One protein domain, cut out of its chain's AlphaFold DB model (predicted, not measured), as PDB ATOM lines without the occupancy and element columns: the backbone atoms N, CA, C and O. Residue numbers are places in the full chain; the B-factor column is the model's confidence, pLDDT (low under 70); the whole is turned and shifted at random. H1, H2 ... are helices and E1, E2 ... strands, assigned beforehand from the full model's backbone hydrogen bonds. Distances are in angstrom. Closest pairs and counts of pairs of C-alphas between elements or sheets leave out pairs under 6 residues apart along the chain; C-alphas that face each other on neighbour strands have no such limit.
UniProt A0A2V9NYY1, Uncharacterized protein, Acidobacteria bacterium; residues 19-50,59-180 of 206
ATOM      1  N   ARG A  19     172.625 107.223 107.037       95.44
ATOM      2  CA  ARG A  19     171.730 108.045 106.231       95.44
ATOM      3  C   ARG A  19     170.455 107.257 105.959       95.44
ATOM      4  O   ARG A  19     170.523 106.150 105.427       95.44
ATOM      5  N   ILE A  20     169.314 107.816 106.338       96.00
ATOM      6  CA  ILE A  20     168.005 107.178 106.206       96.00
ATOM      7  C   ILE A  20     167.019 108.080 105.468       96.00
ATOM      8  O   ILE A  20     167.094 109.304 105.560       96.00
ATOM      9  N   SER A  21     166.049 107.448 104.805       96.12
ATOM     10  CA  SER A  21     164.805 108.083 104.375       96.12
ATOM     11  C   SER A  21     163.742 107.835 105.443       96.12
ATOM     12  O   SER A  21     163.354 106.685 105.679       96.12
ATOM     13  N   SER A  22     163.317 108.894 106.130       96.88
ATOM     14  CA  SER A  22     162.286 108.846 107.168       96.88
ATOM     15  C   SER A  22     161.003 109.497 106.679       96.88
ATOM     16  O   SER A  22     161.059 110.517 106.000       96.88
ATOM     17  N   LEU A  23     159.843 108.987 107.095       96.50
ATOM     18  CA  LEU A  23     158.611 109.775 107.023       96.50
ATOM     19  C   LEU A  23     158.790 111.084 107.788       96.50
ATOM     20  O   LEU A  23     159.453 111.118 108.833       96.50
ATOM     21  N   LYS A  24     158.180 112.154 107.278       94.94
ATOM     22  CA  LYS A  24     158.123 113.422 107.997       94.94
ATOM     23  C   LYS A  24     157.324 113.236 109.298       94.94
ATOM     24  O   LYS A  24     156.196 112.740 109.254       94.94
ATOM     25  N   PRO A  25     157.870 113.617 110.463       95.31
ATOM     26  CA  PRO A  25     157.115 113.560 111.704       95.31
ATOM     27  C   PRO A  25     155.996 114.610 111.691       95.31
ATOM     28  O   PRO A  25     156.218 115.781 111.385       95.31
ATOM     29  N   ASN A  26     154.799 114.195 112.097       96.19
ATOM     30  CA  ASN A  26     153.642 115.058 112.337       96.19
ATOM     31  C   ASN A  26     153.616 115.630 113.762       96.19
ATOM     32  O   ASN A  26     152.690 116.371 114.103       96.19
ATOM     33  N   VAL A  27     154.584 115.243 114.597       96.25
ATOM     34  CA  VAL A  27     154.761 115.691 115.983       96.25
ATOM     35  C   VAL A  27     156.179 116.222 116.153       96.25
ATOM     36  O   VAL A  27     157.140 115.475 115.960       96.25
ATOM     37  N   SER A  28     156.318 117.488 116.544       96.50
ATOM     38  CA  SER A  28     157.616 118.075 116.899       96.50
ATOM     39  C   SER A  28     158.119 117.566 118.253       96.50
ATOM     40  O   SER A  28     157.361 117.016 119.054       96.50
ATOM     41  N   ARG A  29     159.402 117.797 118.557       96.44
ATOM     42  CA  ARG A  29     159.970 117.443 119.866       96.44
ATOM     43  C   ARG A  29     159.214 118.107 121.020       96.44
ATOM     44  O   ARG A  29     158.909 117.437 122.000       96.44
ATOM     45  N   ASP A  30     158.867 119.385 120.890       96.56
ATOM     46  CA  ASP A  30     158.157 120.128 121.939       96.56
ATOM     47  C   ASP A  30     156.730 119.608 122.135       96.56
ATOM     48  O   ASP A  30     156.275 119.434 123.266       96.56
ATOM     49  N   GLN A  31     156.047 119.256 121.041       96.44
ATOM     50  CA  GLN A  31     154.744 118.595 121.109       96.44
ATOM     51  C   GLN A  31     154.847 117.220 121.781       96.44
ATOM     52  O   GLN A  31     153.972 116.859 122.567       96.44
ATOM     53  N   ALA A  32     155.919 116.464 121.529       96.50
ATOM     54  CA  ALA A  32     156.168 115.196 122.207       96.50
ATOM     55  C   ALA A  32     156.444 115.396 123.707       96.50
ATOM     56  O   ALA A  32     155.870 114.684 124.528       96.50
ATOM     57  N   VAL A  33     157.258 116.391 124.084       95.19
ATOM     58  CA  VAL A  33     157.492 116.773 125.488       95.19
ATOM     59  C   VAL A  33     156.165 117.090 126.177       95.19
ATOM     60  O   VAL A  33     155.888 116.515 127.228       95.19
ATOM     61  N   ALA A  34     155.321 117.924 125.566       93.38
ATOM     62  CA  ALA A  34     153.999 118.255 126.091       93.38
ATOM     63  C   ALA A  34     153.099 117.013 126.220       93.38
ATOM     64  O   ALA A  34     152.506 116.786 127.274       93.38
ATOM     65  N   ALA A  35     153.053 116.155 125.195       92.25
ATOM     66  CA  ALA A  35     152.268 114.917 125.204       92.25
ATOM     67  C   ALA A  35     152.743 113.913 126.267       92.25
ATOM     68  O   ALA A  35     151.949 113.146 126.828       92.25
ATOM     69  N   PHE A  36     154.044 113.895 126.559       92.25
ATOM     70  CA  PHE A  36     154.576 113.088 127.639       92.25
ATOM     71  C   PHE A  36     154.249 113.706 128.991       92.25
ATOM     72  O   PHE A  36     153.832 112.956 129.871       92.25
ATOM     73  N   ASN A  37     154.405 115.017 129.169       86.38
ATOM     74  CA  ASN A  37     154.313 115.726 130.447       86.38
ATOM     75  C   ASN A  37     152.872 115.834 130.997       86.38
ATOM     76  O   ASN A  37     152.318 116.914 131.169       86.38
ATOM     77  N   ASN A  38     152.260 114.684 131.281       80.94
ATOM     78  CA  ASN A  38     150.940 114.547 131.877       80.94
ATOM     79  C   ASN A  38     151.058 114.446 133.417       80.94
ATOM     80  O   ASN A  38     151.723 113.515 133.895       80.94
ATOM     81  N   PRO A  39     150.391 115.326 134.194       77.75
ATOM     82  CA  PRO A  39     150.468 115.347 135.659       77.75
ATOM     83  C   PRO A  39     150.139 114.008 136.326       77.75
ATOM     84  O   PRO A  39     150.869 113.571 137.214       77.75
ATOM     85  N   ALA A  40     149.108 113.302 135.849       77.06
ATOM     86  CA  ALA A  40     148.725 112.006 136.400       77.06
ATOM     87  C   ALA A  40     149.841 110.966 136.210       77.06
ATOM     88  O   ALA A  40     150.191 110.240 137.136       77.06
ATOM     89  N   ARG A  41     150.481 110.925 135.032       75.44
ATOM     90  CA  ARG A  41     151.621 110.017 134.799       75.44
ATOM     91  C   ARG A  41     152.851 110.406 135.606       75.44
ATOM     92  O   ARG A  41     153.597 109.515 136.003       75.44
ATOM     93  N   ASN A  42     153.081 111.701 135.821       77.69
ATOM     94  CA  ASN A  42     154.208 112.174 136.619       77.69
ATOM     95  C   ASN A  42     154.091 111.712 138.078       77.69
ATOM     96  O   ASN A  42     155.100 111.332 138.664       77.69
ATOM     97  N   LEU A  43     152.870 111.669 138.623       75.62
ATOM     98  CA  LEU A  43     152.616 111.191 139.981       75.62
ATOM     99  C   LEU A  43     152.917 109.690 140.140       75.62
ATOM    100  O   LEU A  43     153.586 109.302 141.091       75.62
ATOM    101  N   PHE A  44     152.484 108.848 139.195       76.50
ATOM    102  CA  PHE A  44     152.649 107.388 139.306       76.50
ATOM    103  C   PHE A  44     153.996 106.848 138.804       76.50
ATOM    104  O   PHE A  44     154.433 105.790 139.246       76.50
ATOM    105  N   ARG A  45     154.638 107.516 137.836       80.44
ATOM    106  CA  ARG A  45     155.837 107.004 137.135       80.44
ATOM    107  C   ARG A  45     157.055 107.921 137.246       80.44
ATOM    108  O   ARG A  45     158.089 107.654 136.636       80.44
ATOM    109  N   GLY A  46     156.942 108.999 138.016       85.12
ATOM    110  CA  GLY A  46     157.979 110.012 138.157       85.12
ATOM    111  C   GLY A  46     158.041 111.001 136.985       85.12
ATOM    112  O   GLY A  46     157.349 110.847 135.968       85.12
ATOM    113  N   PRO A  47     158.871 112.048 137.124       89.56
ATOM    114  CA  PRO A  47     158.954 113.129 136.151       89.56
ATOM    115  C   PRO A  47     159.601 112.674 134.839       89.56
ATOM    116  O   PRO A  47     160.405 111.737 134.801       89.56
ATOM    117  N   LEU A  48     159.274 113.383 133.757       92.31
ATOM    118  CA  LEU A  48     159.992 113.284 132.488       92.31
ATOM    119  C   LEU A  48     161.426 113.797 132.676       92.31
ATOM    120  O   LEU A  48     161.632 114.895 133.187       92.31
ATOM    121  N   ARG A  49     162.412 113.003 132.261       92.00
ATOM    122  CA  ARG A  49     163.841 113.321 132.396       92.00
ATOM    123  C   ARG A  49     164.487 113.678 131.070       92.00
ATOM    124  O   ARG A  49     165.314 114.579 131.015       92.00
ATOM    125  N   ALA A  50     164.108 112.978 130.008       93.06
ATOM    126  CA  ALA A  50     164.665 113.194 128.684       93.06
ATOM    127  C   ALA A  50     163.670 112.791 127.597       93.06
ATOM    128  O   ALA A  50     162.811 111.933 127.808       93.06
ATOM    129  N   TYR A  59     159.710  97.696 105.599       97.81
ATOM    130  CA  TYR A  59     159.649  97.300 104.195       97.81
ATOM    131  C   TYR A  59     158.289  97.661 103.621       97.81
ATOM    132  O   TYR A  59     157.259  97.347 104.218       97.81
ATOM    133  N   LEU A  60     158.295  98.321 102.466       97.31
ATOM    134  CA  LEU A  60     157.082  98.677 101.747       97.31
ATOM    135  C   LEU A  60     156.699  97.555 100.787       97.31
ATOM    136  O   LEU A  60     157.548  97.010 100.084       97.31
ATOM    137  N   PHE A  61     155.408  97.254 100.736       97.56
ATOM    138  CA  PHE A  61     154.827  96.258  99.852       97.56
ATOM    139  C   PHE A  61     153.635  96.837  99.112       97.56
ATOM    140  O   PHE A  61     152.735  97.399  99.741       97.56
ATOM    141  N   THR A  62     153.585  96.622  97.801       96.88
ATOM    142  CA  THR A  62     152.330  96.679  97.054       96.88
ATOM    143  C   THR A  62     151.650  95.326  97.203       96.88
ATOM    144  O   THR A  62     152.207  94.302  96.811       96.88
ATOM    145  N   VAL A  63     150.454  95.301  97.786       96.56
ATOM    146  CA  VAL A  63     149.698  94.066  98.003       96.56
ATOM    147  C   VAL A  63     148.443  94.071  97.148       96.56
ATOM    148  O   VAL A  63     147.549  94.897  97.338       96.56
ATOM    149  N   GLY A  64     148.372  93.115  96.226       95.12
ATOM    150  CA  GLY A  64     147.186  92.834  95.432       95.12
ATOM    151  C   GLY A  64     146.265  91.868  96.170       95.12
ATOM    152  O   GLY A  64     146.705  90.829  96.658       95.12
ATOM    153  N   ILE A  65     144.977  92.195  96.238       92.50
ATOM    154  CA  ILE A  65     143.932  91.341  96.807       92.50
ATOM    155  C   ILE A  65     142.875  91.133  95.729       92.50
ATOM    156  O   ILE A  65     142.242  92.089  95.279       92.50
ATOM    157  N   LYS A  66     142.671  89.879  95.328       91.06
ATOM    158  CA  LYS A  66     141.612  89.470  94.406       91.06
ATOM    159  C   LYS A  66     140.589  88.620  95.153       91.06
ATOM    160  O   LYS A  66     140.963  87.636  95.786       91.06
ATOM    161  N   ASN A  67     139.316  88.993  95.066       87.38
ATOM    162  CA  ASN A  67     138.186  88.275  95.660       87.38
ATOM    163  C   ASN A  67     136.981  88.345  94.710       87.38
ATOM    164  O   ASN A  67     136.508  89.438  94.406       87.38
ATOM    165  N   ARG A  68     136.500  87.195  94.221       81.50
ATOM    166  CA  ARG A  68     135.349  87.078  93.298       81.50
ATOM    167  C   ARG A  68     135.334  88.118  92.156       81.50
ATOM    168  O   ARG A  68     134.331  88.778  91.909       81.50
ATOM    169  N   GLY A  69     136.470  88.293  91.480       78.06
ATOM    170  CA  GLY A  69     136.610  89.239  90.361       78.06
ATOM    171  C   GLY A  69     136.845  90.701  90.762       78.06
ATOM    172  O   GLY A  69     137.303  91.472  89.926       78.06
ATOM    173  N   HIS A  70     136.639  91.073  92.028       83.25
ATOM    174  CA  HIS A  70     137.059  92.368  92.551       83.25
ATOM    175  C   HIS A  70     138.559  92.344  92.850       83.25
ATOM    176  O   HIS A  70     139.045  91.432  93.528       83.25
ATOM    177  N   GLN A  71     139.289  93.338  92.350       88.69
ATOM    178  CA  GLN A  71     140.724  93.482  92.560       88.69
ATOM    179  C   GLN A  71     141.013  94.831  93.205       88.69
ATOM    180  O   GLN A  71     140.641  95.876  92.683       88.69
ATOM    181  N   THR A  72     141.703  94.797  94.338       91.31
ATOM    182  CA  THR A  72     142.212  95.993  95.013       91.31
ATOM    183  C   THR A  72     143.710  95.884  95.182       91.31
ATOM    184  O   THR A  72     144.226  94.797  95.435       91.31
ATOM    185  N   SER A  73     144.390  97.020  95.105       92.44
ATOM    186  CA  SER A  73     145.783  97.149  95.511       92.44
ATOM    187  C   SER A  73     145.865  98.070  96.723       92.44
ATOM    188  O   SER A  73     145.065  98.996  96.870       92.44
ATOM    189  N   SER A  74     146.781  97.795  97.640       93.69
ATOM    190  CA  SER A  74     147.055  98.655  98.792       93.69
ATOM    191  C   SER A  74     148.525  98.579  99.159       93.69
ATOM    192  O   SER A  74     149.168  97.550  98.959       93.69
ATOM    193  N   ILE A  75     149.044  99.669  99.715       96.06
ATOM    194  CA  ILE A  75     150.442  99.753 100.115       96.06
ATOM    195  C   ILE A  75     150.537  99.553 101.622       96.06
ATOM    196  O   ILE A  75     149.828 100.195 102.403       96.06
ATOM    197  N   PHE A  76     151.422  98.649 102.029       97.12
ATOM    198  CA  PHE A  76     151.658  98.328 103.430       97.12
ATOM    199  C   PHE A  76     153.139  98.421 103.777       97.12
ATOM    200  O   PHE A  76     153.993  97.915 103.059       97.12
ATOM    201  N   GLY A  77     153.432  99.018 104.924       97.44
ATOM    202  CA  GLY A  77     154.693  98.896 105.628       97.44
ATOM    203  C   GLY A  77     154.641  97.717 106.594       97.44
ATOM    204  O   GLY A  77     153.758  97.649 107.454       97.44
ATOM    205  N   LEU A  78     155.614  96.821 106.501       98.31
ATOM    206  CA  LEU A  78     155.901  95.794 107.497       98.31
ATOM    207  C   LEU A  78     157.159  96.198 108.264       98.31
ATOM    208  O   LEU A  78     158.165  96.499 107.626       98.31
ATOM    209  N   ASP A  79     157.138  96.183 109.599       97.75
ATOM    210  CA  ASP A  79     158.353  96.472 110.361       97.75
ATOM    211  C   ASP A  79     159.453  95.458 110.006       97.75
ATOM    212  O   ASP A  79     159.254  94.243 110.047       97.75
ATOM    213  N   ALA A  80     160.618  95.971 109.630       97.75
ATOM    214  CA  ALA A  80     161.741  95.173 109.158       97.75
ATOM    215  C   ALA A  80     162.581  94.599 110.313       97.75
ATOM    216  O   ALA A  80     163.588  93.933 110.078       97.75
ATOM    217  N   VAL A  81     162.200  94.871 111.566       96.50
ATOM    218  CA  VAL A  81     162.917  94.384 112.751       96.50
ATOM    219  C   VAL A  81     162.546  92.935 113.024       96.50
ATOM    220  O   VAL A  81     163.428  92.090 113.120       96.50
ATOM    221  N   ASN A  82     161.258  92.634 113.165       94.88
ATOM    222  CA  ASN A  82     160.791  91.270 113.429       94.88
ATOM    223  C   ASN A  82     159.383  90.989 112.888       94.88
ATOM    224  O   ASN A  82     158.840  89.910 113.126       94.88
ATOM    225  N   GLY A  83     158.766  91.938 112.186       96.06
ATOM    226  CA  GLY A  83     157.427  91.782 111.651       96.06
ATOM    227  C   GLY A  83     156.361  91.654 112.741       96.06
ATOM    228  O   GLY A  83     155.333  91.026 112.491       96.06
ATOM    229  N   THR A  84     156.543  92.199 113.948       94.94
ATOM    230  CA  THR A  84     155.547  92.089 115.036       94.94
ATOM    231  C   THR A  84     154.533  93.233 115.081       94.94
ATOM    232  O   THR A  84     153.410  93.036 115.569       94.94
ATOM    233  N   LEU A  85     154.883  94.413 114.562       95.88
ATOM    234  CA  LEU A  85     154.030  95.602 114.583       95.88
ATOM    235  C   LEU A  85     152.851  95.449 113.625       95.88
ATOM    236  O   LEU A  85     152.894  94.674 112.670       95.88
ATOM    237  N   ASP A  86     151.763  96.166 113.878       94.31
ATOM    238  CA  ASP A  86     150.631  96.145 112.955       94.31
ATOM    239  C   ASP A  86     151.028  96.821 111.634       94.31
ATOM    240  O   ASP A  86     151.884  97.709 111.613       94.31
ATOM    241  N   LEU A  87     150.434  96.382 110.518       95.88
ATOM    242  CA  LEU A  87     150.813  96.898 109.203       95.88
ATOM    243  C   LEU A  87     150.605  98.411 109.131       95.88
ATOM    244  O   LEU A  87     149.558  98.950 109.513       95.88
ATOM    245  N   TYR A  88     151.598  99.099 108.584       94.38
ATOM    246  CA  TYR A  88     151.474 100.510 108.298       94.38
ATOM    247  C   TYR A  88     150.772 100.703 106.956       94.38
ATOM    248  O   TYR A  88     151.380 100.499 105.917       94.38
ATOM    249  N   ARG A  89     149.484 101.043 106.943       93.94
ATOM    250  CA  ARG A  89     148.766 101.272 105.683       93.94
ATOM    251  C   ARG A  89     149.098 102.648 105.107       93.94
ATOM    252  O   ARG A  89     149.112 103.625 105.853       93.94
ATOM    253  N   PHE A  90     149.297 102.698 103.797       92.19
ATOM    254  CA  PHE A  90     149.437 103.922 103.022       92.19
ATOM    255  C   PHE A  90     148.429 103.932 101.871       92.19
ATOM    256  O   PHE A  90     148.142 102.884 101.284       92.19
ATOM    257  N   ASP A  91     147.924 105.116 101.535       88.25
ATOM    258  CA  ASP A  91     147.037 105.301 100.379       88.25
ATOM    259  C   ASP A  91     147.827 105.345  99.062       88.25
ATOM    260  O   ASP A  91     147.338 104.923  98.014       88.25
ATOM    261  N   HIS A  92     149.070 105.826  99.122       88.56
ATOM    262  CA  HIS A  92     150.016 105.916  98.009       88.56
ATOM    263  C   HIS A  92     151.423 105.599  98.523       88.56
ATOM    264  O   HIS A  92     151.647 105.550  99.734       88.56
ATOM    265  N   LEU A  93     152.394 105.418  97.624       87.12
ATOM    266  CA  LEU A  93     153.787 105.346  98.062       87.12
ATOM    267  C   LEU A  93     154.147 106.659  98.775       87.12
ATOM    268  O   LEU A  93     153.816 107.729  98.259       87.12
ATOM    269  N   PRO A  94     154.784 106.603  99.953       85.94
ATOM    270  CA  PRO A  94     155.087 107.800 100.723       85.94
ATOM    271  C   PRO A  94     156.080 108.690  99.967       85.94
ATOM    272  O   PRO A  94     157.246 108.336  99.814       85.94
ATOM    273  N   GLN A  95     155.611 109.850  99.505       80.56
ATOM    274  CA  GLN A  95     156.438 110.853  98.820       80.56
ATOM    275  C   GLN A  95     157.070 111.846  99.806       80.56
ATOM    276  O   GLN A  95     158.175 112.338  99.582       80.56
ATOM    277  N   GLU A  96     156.406 112.101 100.937       84.31
ATOM    278  CA  GLU A  96     156.870 113.019 101.979       84.31
ATOM    279  C   GLU A  96     157.891 112.352 102.908       84.31
ATOM    280  O   GLU A  96     157.610 112.002 104.060       84.31
ATOM    281  N   THR A  97     159.103 112.170 102.386       92.38
ATOM    282  CA  THR A  97     160.239 111.682 103.168       92.38
ATOM    283  C   THR A  97     161.285 112.766 103.382       92.38
ATOM    284  O   THR A  97     161.487 113.648 102.552       92.38
ATOM    285  N   VAL A  98     161.962 112.696 104.524       94.38
ATOM    286  CA  VAL A  98     163.100 113.540 104.873       94.38
ATOM    287  C   VAL A  98     164.338 112.657 104.923       94.38
ATOM    288  O   VAL A  98     164.342 111.604 105.565       94.38
ATOM    289  N   GLN A  99     165.387 113.088 104.229       96.00
ATOM    290  CA  GLN A  99     166.702 112.460 104.300       96.00
ATOM    291  C   GLN A  99     167.447 113.023 105.504       96.00
ATOM    292  O   GLN A  99     167.605 114.239 105.613       96.00
ATOM    293  N   LEU A 100     167.908 112.158 106.402       95.44
ATOM    294  CA  LEU A 100     168.666 112.577 107.578       95.44
ATOM    295  C   LEU A 100     169.758 111.570 107.927       95.44
ATOM    296  O   LEU A 100     169.664 110.388 107.593       95.44
ATOM    297  N   GLU A 101     170.793 112.045 108.610       96.00
ATOM    298  CA  GLU A 101     171.844 111.204 109.173       96.00
ATOM    299  C   GLU A 101     171.627 111.052 110.673       96.00
ATOM    300  O   GLU A 101     171.533 112.032 111.410       96.00
ATOM    301  N   THR A 102     171.547 109.814 111.145       95.12
ATOM    302  CA  THR A 102     171.337 109.531 112.564       95.12
ATOM    303  C   THR A 102     171.953 108.197 112.959       95.12
ATOM    304  O   THR A 102     172.158 107.304 112.138       95.12
ATOM    305  N   ARG A 103     172.229 108.050 114.251       93.31
ATOM    306  CA  ARG A 103     172.592 106.773 114.875       93.31
ATOM    307  C   ARG A 103     171.388 106.047 115.480       93.31
ATOM    308  O   ARG A 103     171.507 104.884 115.848       93.31
ATOM    309  N   ASN A 104     170.249 106.729 115.627       95.81
ATOM    310  CA  ASN A 104     169.101 106.242 116.395       95.81
ATOM    311  C   ASN A 104     168.201 105.315 115.557       95.81
ATOM    312  O   ASN A 104     166.981 105.447 115.569       95.81
ATOM    313  N   VAL A 105     168.798 104.403 114.789       96.12
ATOM    314  CA  VAL A 105     168.081 103.507 113.872       96.12
ATOM    315  C   VAL A 105     168.142 102.090 114.408       96.12
ATOM    316  O   VAL A 105     169.221 101.541 114.638       96.12
ATOM    317  N   VAL A 106     166.969 101.484 114.578       95.94
ATOM    318  CA  VAL A 106     166.871 100.067 114.921       95.94
ATOM    319  C   VAL A 106     167.293  99.249 113.695       95.94
ATOM    320  O   VAL A 106     166.782  99.498 112.603       95.94
ATOM    321  N   PRO A 107     168.204  98.271 113.823       94.25
ATOM    322  CA  PRO A 107     168.625  97.472 112.681       94.25
ATOM    323  C   PRO A 107     167.476  96.598 112.166       94.25
ATOM    324  O   PRO A 107     166.786  95.941 112.949       94.25
ATOM    325  N   ALA A 108     167.313  96.552 110.843       95.06
ATOM    326  CA  ALA A 108     166.473  95.554 110.192       95.06
ATOM    327  C   ALA A 108     167.090  94.158 110.374       95.06
ATOM    328  O   ALA A 108     168.309  94.001 110.282       95.06
ATOM    329  N   ARG A 109     166.257  93.155 110.654       95.12
ATOM    330  CA  ARG A 109     166.680  91.756 110.854       95.12
ATOM    331  C   ARG A 109     165.818  90.760 110.088       95.12
ATOM    332  O   ARG A 109     166.096  89.568 110.131       95.12
ATOM    333  N   LEU A 110     164.763  91.232 109.429       94.19
ATOM    334  CA  LEU A 110     163.850  90.375 108.698       94.19
ATOM    335  C   LEU A 110     164.361  90.146 107.273       94.19
ATOM    336  O   LEU A 110     164.617  91.097 106.538       94.19
ATOM    337  N   GLU A 111     164.490  88.884 106.881       93.50
ATOM    338  CA  GLU A 111     164.887  88.514 105.523       93.50
ATOM    339  C   GLU A 111     163.749  88.717 104.519       93.50
ATOM    340  O   GLU A 111     162.569  88.765 104.872       93.50
ATOM    341  N   GLU A 112     164.101  88.820 103.238       89.56
ATOM    342  CA  GLU A 112     163.144  89.141 102.182       89.56
ATOM    343  C   GLU A 112     162.039  88.094 102.025       89.56
ATOM    344  O   GLU A 112     160.862  88.451 102.109       89.56
ATOM    345  N   ALA A 113     162.391  86.814 101.884       90.94
ATOM    346  CA  ALA A 113     161.408  85.739 101.744       90.94
ATOM    347  C   ALA A 113     160.437  85.699 102.941       90.94
ATOM    348  O   ALA A 113     159.218  85.735 102.760       90.94
ATOM    349  N   ALA A 114     160.975  85.758 104.165       94.88
ATOM    350  CA  ALA A 114     160.181  85.800 105.392       94.88
ATOM    351  C   ALA A 114     159.260  87.033 105.451       94.88
ATOM    352  O   ALA A 114     158.113  86.949 105.891       94.88
ATOM    353  N   SER A 115     159.733  88.191 104.983       96.19
ATOM    354  CA  SER A 115     158.939  89.420 104.964       96.19
ATOM    355  C   SER A 115     157.733  89.339 104.019       96.19
ATOM    356  O   SER A 115     156.638  89.765 104.400       96.19
ATOM    357  N   CYS A 116     157.894  88.726 102.841       95.44
ATOM    358  CA  CYS A 116     156.811  88.495 101.882       95.44
ATOM    359  C   CYS A 116     155.723  87.575 102.457       95.44
ATOM    360  O   CYS A 116     154.530  87.875 102.374       95.44
ATOM    361  N   GLU A 117     156.116  86.474 103.098       95.88
ATOM    362  CA  GLU A 117     155.163  85.555 103.729       95.88
ATOM    363  C   GLU A 117     154.402  86.225 104.879       95.88
ATOM    364  O   GLU A 117     153.173  86.120 104.977       95.88
ATOM    365  N   LEU A 118     155.113  86.977 105.726       97.44
ATOM    366  CA  LEU A 118     154.524  87.666 106.872       97.44
ATOM    367  C   LEU A 118     153.530  88.753 106.461       97.44
ATOM    368  O   LEU A 118     152.466  88.858 107.081       97.44
ATOM    369  N   VAL A 119     153.829  89.557 105.433       97.62
ATOM    370  CA  VAL A 119     152.885  90.589 104.977       97.62
ATOM    371  C   VAL A 119     151.615  89.953 104.413       97.62
ATOM    372  O   VAL A 119     150.518  90.377 104.779       97.62
ATOM    373  N   ILE A 120     151.731  88.873 103.628       96.69
ATOM    374  CA  ILE A 120     150.575  88.136 103.100       96.69
ATOM    375  C   ILE A 120     149.737  87.570 104.249       96.69
ATOM    376  O   ILE A 120     148.515  87.738 104.262       96.69
ATOM    377  N   ALA A 121     150.370  86.941 105.242       95.94
ATOM    378  CA  ALA A 121     149.677  86.383 106.401       95.94
ATOM    379  C   ALA A 121     148.932  87.462 107.206       95.94
ATOM    380  O   ALA A 121     147.792  87.249 107.627       95.94
ATOM    381  N   LYS A 122     149.535  88.639 107.396       96.44
ATOM    382  CA  LYS A 122     148.898  89.761 108.096       96.44
ATOM    383  C   LYS A 122     147.744  90.366 107.309       96.44
ATOM    384  O   LYS A 122     146.676  90.565 107.884       96.44
ATOM    385  N   VAL A 123     147.914  90.610 106.011       94.62
ATOM    386  CA  VAL A 123     146.827  91.121 105.160       94.62
ATOM    387  C   VAL A 123     145.671  90.132 105.133       94.62
ATOM    388  O   VAL A 123     144.521  90.528 105.296       94.62
ATOM    389  N   ARG A 124     145.964  88.833 105.036       92.94
ATOM    390  CA  ARG A 124     144.955  87.779 105.118       92.94
ATOM    391  C   ARG A 124     144.136  87.875 106.412       92.94
ATOM    392  O   ARG A 124     142.913  87.819 106.350       92.94
ATOM    393  N   ARG A 125     144.779  88.083 107.567       91.75
ATOM    394  CA  ARG A 125     144.079  88.289 108.853       91.75
ATOM    395  C   ARG A 125     143.188  89.535 108.839       91.75
ATOM    396  O   ARG A 125     142.052  89.454 109.289       91.75
ATOM    397  N   VAL A 126     143.668  90.650 108.283       89.25
ATOM    398  CA  VAL A 126     142.883  91.893 108.146       89.25
ATOM    399  C   VAL A 126     141.645  91.666 107.272       89.25
ATOM    400  O   VAL A 126     140.538  92.048 107.648       89.25
ATOM    401  N   VAL A 127     141.805  90.983 106.139       87.62
ATOM    402  CA  VAL A 127     140.703  90.639 105.230       87.62
ATOM    403  C   VAL A 127     139.700  89.691 105.897       87.62
ATOM    404  O   VAL A 127     138.497  89.885 105.769       87.62
ATOM    405  N   PHE A 128     140.161  88.699 106.662       85.62
ATOM    406  CA  PHE A 128     139.258  87.816 107.404       85.62
ATOM    407  C   PHE A 128     138.482  88.551 108.501       85.62
ATOM    408  O   PHE A 128     137.291  88.292 108.678       85.62
ATOM    409  N   SER A 129     139.119  89.497 109.199       83.75
ATOM    410  CA  SER A 129     138.460  90.274 110.255       83.75
ATOM    411  C   SER A 129     137.364  91.218 109.754       83.75
ATOM    412  O   SER A 129     136.500  91.594 110.536       83.75
ATOM    413  N   SER A 130     137.356  91.580 108.465       75.44
ATOM    414  CA  SER A 130     136.346  92.477 107.885       75.44
ATOM    415  C   SER A 130     135.097  91.762 107.345       75.44
ATOM    416  O   SER A 130     134.162  92.429 106.901       75.44
ATOM    417  N   GLY A 131     135.035  90.424 107.425       69.25
ATOM    418  CA  GLY A 131     133.823  89.645 107.142       69.25
ATOM    419  C   GLY A 131     134.091  88.324 106.419       69.25
ATOM    420  O   GLY A 131     134.081  88.266 105.190       69.25
ATOM    421  N   PHE A 132     134.243  87.241 107.189       61.78
ATOM    422  CA  PHE A 132     134.547  85.882 106.712       61.78
ATOM    423  C   PHE A 132     133.602  85.366 105.607       61.78
ATOM    424  O   PHE A 132     134.042  84.735 104.651       61.78
ATOM    425  N   PHE A 133     132.310  85.701 105.679       60.59
ATOM    426  CA  PHE A 133     131.281  85.202 104.756       60.59
ATOM    427  C   PHE A 133     131.374  85.748 103.318       60.59
ATOM    428  O   PHE A 133     130.666  85.269 102.432       60.59
ATOM    429  N   ARG A 134     132.232  86.745 103.059       65.31
ATOM    430  CA  ARG A 134     132.375  87.394 101.740       65.31
ATOM    431  C   ARG A 134     133.596  86.924 100.945       65.31
ATOM    432  O   ARG A 134     133.879  87.492  99.891       65.31
ATOM    433  N   LEU A 135     134.332  85.923 101.429       71.69
ATOM    434  CA  LEU A 135     135.605  85.502 100.838       71.69
ATOM    435  C   LEU A 135     135.422  84.251  99.983       71.69
ATOM    436  O   LEU A 135     135.131  83.173 100.496       71.69
ATOM    437  N   ARG A 136     135.592  84.402  98.667       74.25
ATOM    438  CA  ARG A 136     135.605  83.305  97.691       74.25
ATOM    439  C   ARG A 136     136.750  83.536  96.706       74.25
ATOM    440  O   ARG A 136     136.911  84.644  96.196       74.25
ATOM    441  N   ASP A 137     137.561  82.509  96.465       82.00
ATOM    442  CA  ASP A 137     138.747  82.574  95.595       82.00
ATOM    443  C   ASP A 137     139.740  83.690  95.973       82.00
ATOM    444  O   ASP A 137     140.295  84.372  95.107       82.00
ATOM    445  N   LEU A 138     139.952  83.891  97.281       87.81
ATOM    446  CA  LEU A 138     140.862  84.913  97.795       87.81
ATOM    447  C   LEU A 138     142.301  84.622  97.349       87.81
ATOM    448  O   LEU A 138     142.926  83.667  97.811       87.81
ATOM    449  N   LYS A 139     142.850  85.497  96.507       91.88
ATOM    450  CA  LYS A 139     144.270  85.505  96.141       91.88
ATOM    451  C   LYS A 139     144.906  86.782  96.662       91.88
ATOM    452  O   LYS A 139     144.385  87.872  96.434       91.88
ATOM    453  N   ILE A 140     146.022  86.631  97.365       94.62
ATOM    454  CA  ILE A 140     146.822  87.743  97.878       94.62
ATOM    455  C   ILE A 140     148.225  87.585  97.305       94.62
ATOM    456  O   ILE A 140     148.828  86.525  97.462       94.62
ATOM    457  N   SER A 141     148.724  88.627  96.656       95.62
ATOM    458  CA  SER A 141     150.105  88.732  96.186       95.62
ATOM    459  C   SER A 141     150.765  89.944  96.829       95.62
ATOM    460  O   SER A 141     150.094  90.930  97.124       95.62
ATOM    461  N   ALA A 142     152.072  89.874  97.055       96.62
ATOM    462  CA  ALA A 142     152.846  90.977  97.604       96.62
ATOM    463  C   ALA A 142     154.113  91.173  96.775       96.62
ATOM    464  O   ALA A 142     154.822  90.210  96.492       96.62
ATOM    465  N   GLU A 143     154.384  92.418  96.410       96.06
ATOM    466  CA  GLU A 143     155.614  92.845  95.752       96.06
ATOM    467  C   GLU A 143     156.334  93.823  96.674       96.06
ATOM    468  O   GLU A 143     155.741  94.807  97.128       96.06
ATOM    469  N   ARG A 144     157.595  93.530  96.992       96.19
ATOM    470  CA  ARG A 144     158.408  94.348  97.887       96.19
ATOM    471  C   ARG A 144     159.081  95.478  97.115       96.19
ATOM    472  O   ARG A 144     159.685  95.253  96.074       96.19
ATOM    473  N   HIS A 145     159.063  96.679  97.685       94.88
ATOM    474  CA  HIS A 145     159.852  97.800  97.178       94.88
ATOM    475  C   HIS A 145     161.307  97.718  97.672       94.88
ATOM    476  O   HIS A 145     161.534  97.371  98.838       94.88
ATOM    477  N   PRO A 146     162.307  98.077  96.840       89.81
ATOM    478  CA  PRO A 146     163.722  97.894  97.179       89.81
ATOM    479  C   PRO A 146     164.172  98.666  98.422       89.81
ATOM    480  O   PRO A 146     164.966  98.168  99.222       89.81
ATOM    481  N   GLN A 147     163.673  99.892  98.593       89.69
ATOM    482  CA  GLN A 147     164.113 100.781  99.663       89.69
ATOM    483  C   GLN A 147     163.153 100.723 100.859       89.69
ATOM    484  O   GLN A 147     161.956 100.970 100.692       89.69
ATOM    485  N   PRO A 148     163.650 100.420 102.075       93.38
ATOM    486  CA  PRO A 148     162.848 100.569 103.275       93.38
ATOM    487  C   PRO A 148     162.608 102.048 103.571       93.38
ATOM    488  O   PRO A 148     163.441 102.909 103.275       93.38
ATOM    489  N   ILE A 149     161.506 102.321 104.256       96.25
ATOM    490  CA  ILE A 149     161.239 103.622 104.856       96.25
ATOM    491  C   ILE A 149     161.416 103.545 106.364       96.25
ATOM    492  O   ILE A 149     161.195 102.501 106.970       96.25
ATOM    493  N   HIS A 150     161.797 104.650 106.989       97.69
ATOM    494  CA  HIS A 150     161.917 104.723 108.435       97.69
ATOM    495  C   HIS A 150     160.743 105.493 109.022       97.69
ATOM    496  O   HIS A 150     160.368 106.557 108.531       97.69
ATOM    497  N   ILE A 151     160.158 104.949 110.083       97.50
ATOM    498  CA  ILE A 151     159.088 105.616 110.819       97.50
ATOM    499  C   ILE A 151     159.698 106.241 112.075       97.50
ATOM    500  O   ILE A 151     160.323 105.508 112.852       97.50
ATOM    501  N   PRO A 152     159.558 107.565 112.269       98.00
ATOM    502  CA  PRO A 152     160.062 108.252 113.447       98.00
ATOM    503  C   PRO A 152     159.164 108.013 114.664       98.00
ATOM    504  O   PRO A 152     157.935 108.112 114.594       98.00
ATOM    505  N   TYR A 153     159.795 107.780 115.808       98.31
ATOM    506  CA  TYR A 153     159.149 107.667 117.109       98.31
ATOM    507  C   TYR A 153     159.845 108.577 118.113       98.31
ATOM    508  O   TYR A 153     161.071 108.683 118.132       98.31
ATOM    509  N   TRP A 154     159.062 109.182 119.002       98.31
ATOM    510  CA  TRP A 154     159.581 109.857 120.184       98.31
ATOM    511  C   TRP A 154     159.571 108.901 121.369       98.31
ATOM    512  O   TRP A 154     158.581 108.210 121.603       98.31
ATOM    513  N   VAL A 155     160.638 108.908 122.160       97.19
ATOM    514  CA  VAL A 155     160.707 108.219 123.449       97.19
ATOM    515  C   VAL A 155     160.914 109.235 124.567       97.19
ATOM    516  O   VAL A 155     161.848 110.033 124.539       97.19
ATOM    517  N   GLY A 156     160.022 109.216 125.554       95.38
ATOM    518  CA  GLY A 156     160.126 110.007 126.774       95.38
ATOM    519  C   GLY A 156     160.582 109.137 127.935       95.38
ATOM    520  O   GLY A 156     159.811 108.298 128.398       95.38
ATOM    521  N   PHE A 157     161.802 109.349 128.419       93.19
ATOM    522  CA  PHE A 157     162.371 108.649 129.572       93.19
ATOM    523  C   PHE A 157     161.915 109.294 130.876       93.19
ATOM    524  O   PHE A 157     161.917 110.521 131.014       93.19
ATOM    525  N   ARG A 158     161.531 108.466 131.841       90.69
ATOM    526  CA  ARG A 158     160.912 108.860 133.104       90.69
ATOM    527  C   ARG A 158     161.546 108.123 134.264       90.69
ATOM    528  O   ARG A 158     162.040 107.010 134.103       90.69
ATOM    529  N   GLY A 159     161.477 108.741 135.433       84.00
ATOM    530  CA  GLY A 159     161.831 108.062 136.668       84.00
ATOM    531  C   GLY A 159     162.365 108.986 137.749       84.00
ATOM    532  O   GLY A 159     162.899 110.071 137.491       84.00
ATOM    533  N   ALA A 160     162.218 108.514 138.982       73.06
ATOM    534  CA  ALA A 160     162.973 108.988 140.136       73.06
ATOM    535  C   ALA A 160     163.975 107.905 140.569       73.06
ATOM    536  O   ALA A 160     165.173 108.132 140.461       73.06
ATOM    537  N   ASN A 161     163.470 106.715 140.928       69.31
ATOM    538  CA  ASN A 161     164.279 105.580 141.404       69.31
ATOM    539  C   ASN A 161     164.286 104.376 140.440       69.31
ATOM    540  O   ASN A 161     165.208 103.572 140.477       69.31
ATOM    541  N   ASN A 162     163.280 104.268 139.564       74.25
ATOM    542  CA  ASN A 162     163.180 103.242 138.522       74.25
ATOM    543  C   ASN A 162     163.054 103.924 137.157       74.25
ATOM    544  O   ASN A 162     162.301 104.892 137.027       74.25
ATOM    545  N   ALA A 163     163.773 103.419 136.154       79.75
ATOM    546  CA  ALA A 163     163.676 103.915 134.788       79.75
ATOM    547  C   ALA A 163     162.432 103.333 134.095       79.75
ATOM    548  O   ALA A 163     162.283 102.118 133.982       79.75
ATOM    549  N   ASP A 164     161.554 104.201 133.601       88.25
ATOM    550  CA  ASP A 164     160.474 103.862 132.671       88.25
ATOM    551  C   ASP A 164     160.605 104.739 131.421       88.25
ATOM    552  O   ASP A 164     161.340 105.728 131.380       88.25
ATOM    553  N   PHE A 165     159.884 104.391 130.370       92.69
ATOM    554  CA  PHE A 165     159.812 105.193 129.162       92.69
ATOM    555  C   PHE A 165     158.411 105.130 128.562       92.69
ATOM    556  O   PHE A 165     157.629 104.242 128.873       92.69
ATOM    557  N   VAL A 166     158.059 106.077 127.701       93.88
ATOM    558  CA  VAL A 166     156.820 106.065 126.908       93.88
ATOM    559  C   VAL A 166     157.197 106.347 125.466       93.88
ATOM    560  O   VAL A 166     158.065 107.179 125.227       93.88
ATOM    561  N   ILE A 167     156.563 105.658 124.519       96.94
ATOM    562  CA  ILE A 167     156.850 105.816 123.094       96.94
ATOM    563  C   ILE A 167     155.634 106.412 122.394       96.94
ATOM    564  O   ILE A 167     154.501 106.034 122.689       96.94
ATOM    565  N   LEU A 168     155.878 107.345 121.482       97.75
ATOM    566  CA  LEU A 168     154.884 108.012 120.653       97.75
ATOM    567  C   LEU A 168     155.271 107.841 119.181       97.75
ATOM    568  O   LEU A 168     156.361 108.253 118.789       97.75
ATOM    569  N   ASP A 169     154.382 107.268 118.372       97.62
ATOM    570  CA  ASP A 169     154.478 107.298 116.911       97.62
ATOM    571  C   ASP A 169     154.351 108.754 116.447       97.62
ATOM    572  O   ASP A 169     153.309 109.397 116.633       97.62
ATOM    573  N   ALA A 170     155.430 109.290 115.871       97.25
ATOM    574  CA  ALA A 170     155.496 110.694 115.494       97.25
ATOM    575  C   ALA A 170     154.720 110.998 114.205       97.25
ATOM    576  O   ALA A 170     154.467 112.167 113.928       97.25
ATOM    577  N   VAL A 171     154.310 109.990 113.433       95.69
ATOM    578  CA  VAL A 171     153.499 110.155 112.219       95.69
ATOM    579  C   VAL A 171     152.013 110.035 112.555       95.69
ATOM    580  O   VAL A 171     151.224 110.906 112.191       95.69
ATOM    581  N   ARG A 172     151.619 109.007 113.314       94.88
ATOM    582  CA  ARG A 172     150.215 108.742 113.687       94.88
ATOM    583  C   ARG A 172     149.742 109.486 114.930       94.88
ATOM    584  O   ARG A 172     148.560 109.424 115.255       94.88
ATOM    585  N   ARG A 173     150.648 110.174 115.636       95.88
ATOM    586  CA  ARG A 173     150.380 110.890 116.897       95.88
ATOM    587  C   ARG A 173     149.807 109.983 117.995       95.88
ATOM    588  O   ARG A 173     148.983 110.414 118.800       95.88
ATOM    589  N   ARG A 174     150.230 108.716 118.035       94.69
ATOM    590  CA  ARG A 174     149.667 107.690 118.925       94.69
ATOM    591  C   ARG A 174     150.708 107.168 119.906       94.69
ATOM    592  O   ARG A 174     151.829 106.861 119.520       94.69
ATOM    593  N   VAL A 175     150.333 107.054 121.183       93.75
ATOM    594  CA  VAL A 175     151.178 106.377 122.180       93.75
ATOM    595  C   VAL A 175     151.206 104.884 121.874       93.75
ATOM    596  O   VAL A 175     150.157 104.249 121.756       93.75
ATOM    597  N   GLU A 176     152.409 104.337 121.770       94.94
ATOM    598  CA  GLU A 176     152.640 102.959 121.365       94.94
ATOM    599  C   GLU A 176     152.733 101.989 122.545       94.94
ATOM    600  O   GLU A 176     153.175 102.320 123.651       94.94
ATOM    601  N   GLY A 177     152.280 100.764 122.284       91.94
ATOM    602  CA  GLY A 177     152.128  99.708 123.279       91.94
ATOM    603  C   GLY A 177     153.361  98.821 123.463       91.94
ATOM    604  O   GLY A 177     154.488  99.150 123.088       91.94
ATOM    605  N   SER A 178     153.133  97.643 124.045       92.94
ATOM    606  CA  SER A 178     154.175  96.678 124.426       92.94
ATOM    607  C   SER A 178     155.087  96.248 123.274       92.94
ATOM    608  O   SER A 178     156.278  96.070 123.504       92.94
ATOM    609  N   LYS A 179     154.576  96.124 122.042       95.75
ATOM    610  CA  LYS A 179     155.370  95.667 120.888       95.75
ATOM    611  C   LYS A 179     156.503  96.635 120.533       95.75
ATOM    612  O   LYS A 179     157.662  96.235 120.478       95.75
ATOM    613  N   VAL A 180     156.186  97.921 120.360       96.12
ATOM    614  CA  VAL A 180     157.193  98.953 120.061       96.12
ATOM    615  C   VAL A 180     158.132  99.138 121.251       96.12
ATOM    616  O   VAL A 180     159.342  99.249 121.070       96.12
TER     617      VAL A 180
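AT A GLANCE: This is residues 19 to 50 and 59 to 180 of the 206 residues of an uncharacterized protein of Acidobacteria bacterium (UniProt A0A2V9NYY1). Two lobes are joined end to end: in one, a strongly twisted sheet of E5, E4, E3 and E7 curls round the long helix H3, and in the other a second strongly twisted sheet of E2, E8, E9 and E10 has the short helix H1 packed on it and H2 grazing it. The long strand E8 reaches from the first lobe into the second, and the small two-stranded ribbon of E1 and E6 sits beside its beginning. The printed part has 154 residues with three named helices and ten named strands, in the order E1 H1 H2 E2 E3 E4 E5 E6 H3 E7 E8 E9 E10; the three sheets, E5 E4 E3 E7, E2 E8 E9 E10 and E1 E6, are antiparallel throughout, and the class is mixed, helices and strands. The whole is loose, with a radius of gyration of the C-alphas of 18.5 A, and elongated, spanning 58 by 37 by 25 A.

HOW THE PARTS SIT: The first sheet runs E5, residues 88 to 90, E4, residues 70 to 79, E3, residues 59 to 67, and E7, residues 139 to 144, with E5 and E7 as edge strands. E3 and E4 form a hairpin, with N 63 and O 74 at 2.8 A, and E4 and E5 form another, with N 77 and O 88 at 2.7 A. E3 and E7 have N 64 and O 141 at 2.9 A. E3, E4 and E5 make a meander, each strand the antiparallel neighbour of the one before. H3, residues 112 to 129, is on one face of this sheet, giving two layers, one of strands and one of helix; its closest C-alphas to E7 are those of Cys 116 and Ala 142, 6.3 A apart, and to E4 those of Leu 78 and Val 119, 6.5 A. Toward the second sheet, the closest C-alphas of E3 and E8, residues 149 to 158, are those of Tyr 59 and Ile 149, 6.6 A apart. The second sheet runs E2, residues 48 to 50, E8, E9, residues 164 to 169, and E10, residues 174 to 176. E2 and E8 have N 157 and O 50 at 2.8 A. E8, E9 and E10 make a second meander of two hairpins, with N 156 and O 166 at 2.8 A and N 176 and O 167 at 2.8 A. H1, residues 29 to 36, is on this sheet at a height over the sheet of 8.3 A; it lies over E8, slantwise to the strands at 51 degrees to E8 on the local plane. H2, residues 39 to 45, only grazes the sheet with its residues 41 to 45. E1, residues 19 to 23, and E6, residues 97 to 102, are antiparallel neighbours, with N 98 and O 22 at 2.8 A; the closest C-alphas of E1 and E8 are those of Ser 22 and His 150, 4.3 A apart, and E6 and E8 are near each other, with 5 pairs of C-alphas within 10 A. H3 is apart from E8, E9 and E10. In H1, H2 and H3 every O i to N i+4 pair is within hydrogen-bond range.

IN THESE COORDINATES: E4 measures 28.1 A from first to last C-alpha, E3 24.8 A, E7 16.8 A and H3 26.0 A. E8 is 28.7 A long, E9 17.2 A, E6 14.7 A and E1 13.3 A; H1, H2, E2, E5 and E10 are shorter. E1 begins with C-alpha 19 at (171.730, 108.045, 106.231), H3 begins with C-alpha 112 at (163.144, 89.141, 102.182), and E10 ends with C-alpha 176 at (152.640, 102.959, 121.365).

THE WHOLE: The two C-alphas farthest apart are those of Gly 69 and Asn 161, 60.3 A. Residues 51 to 58 are not printed, and C-alphas 50 and 59 are 29.6 A apart across this cut, between E2 and E3. Of the links that are printed whole, none is long. Residues 128 to 133, of which 128 and 129 belong to H3, stand free. The mean pLDDT of the printed part is 91.1, and residues 131 to 134 and residue 161 are under 70.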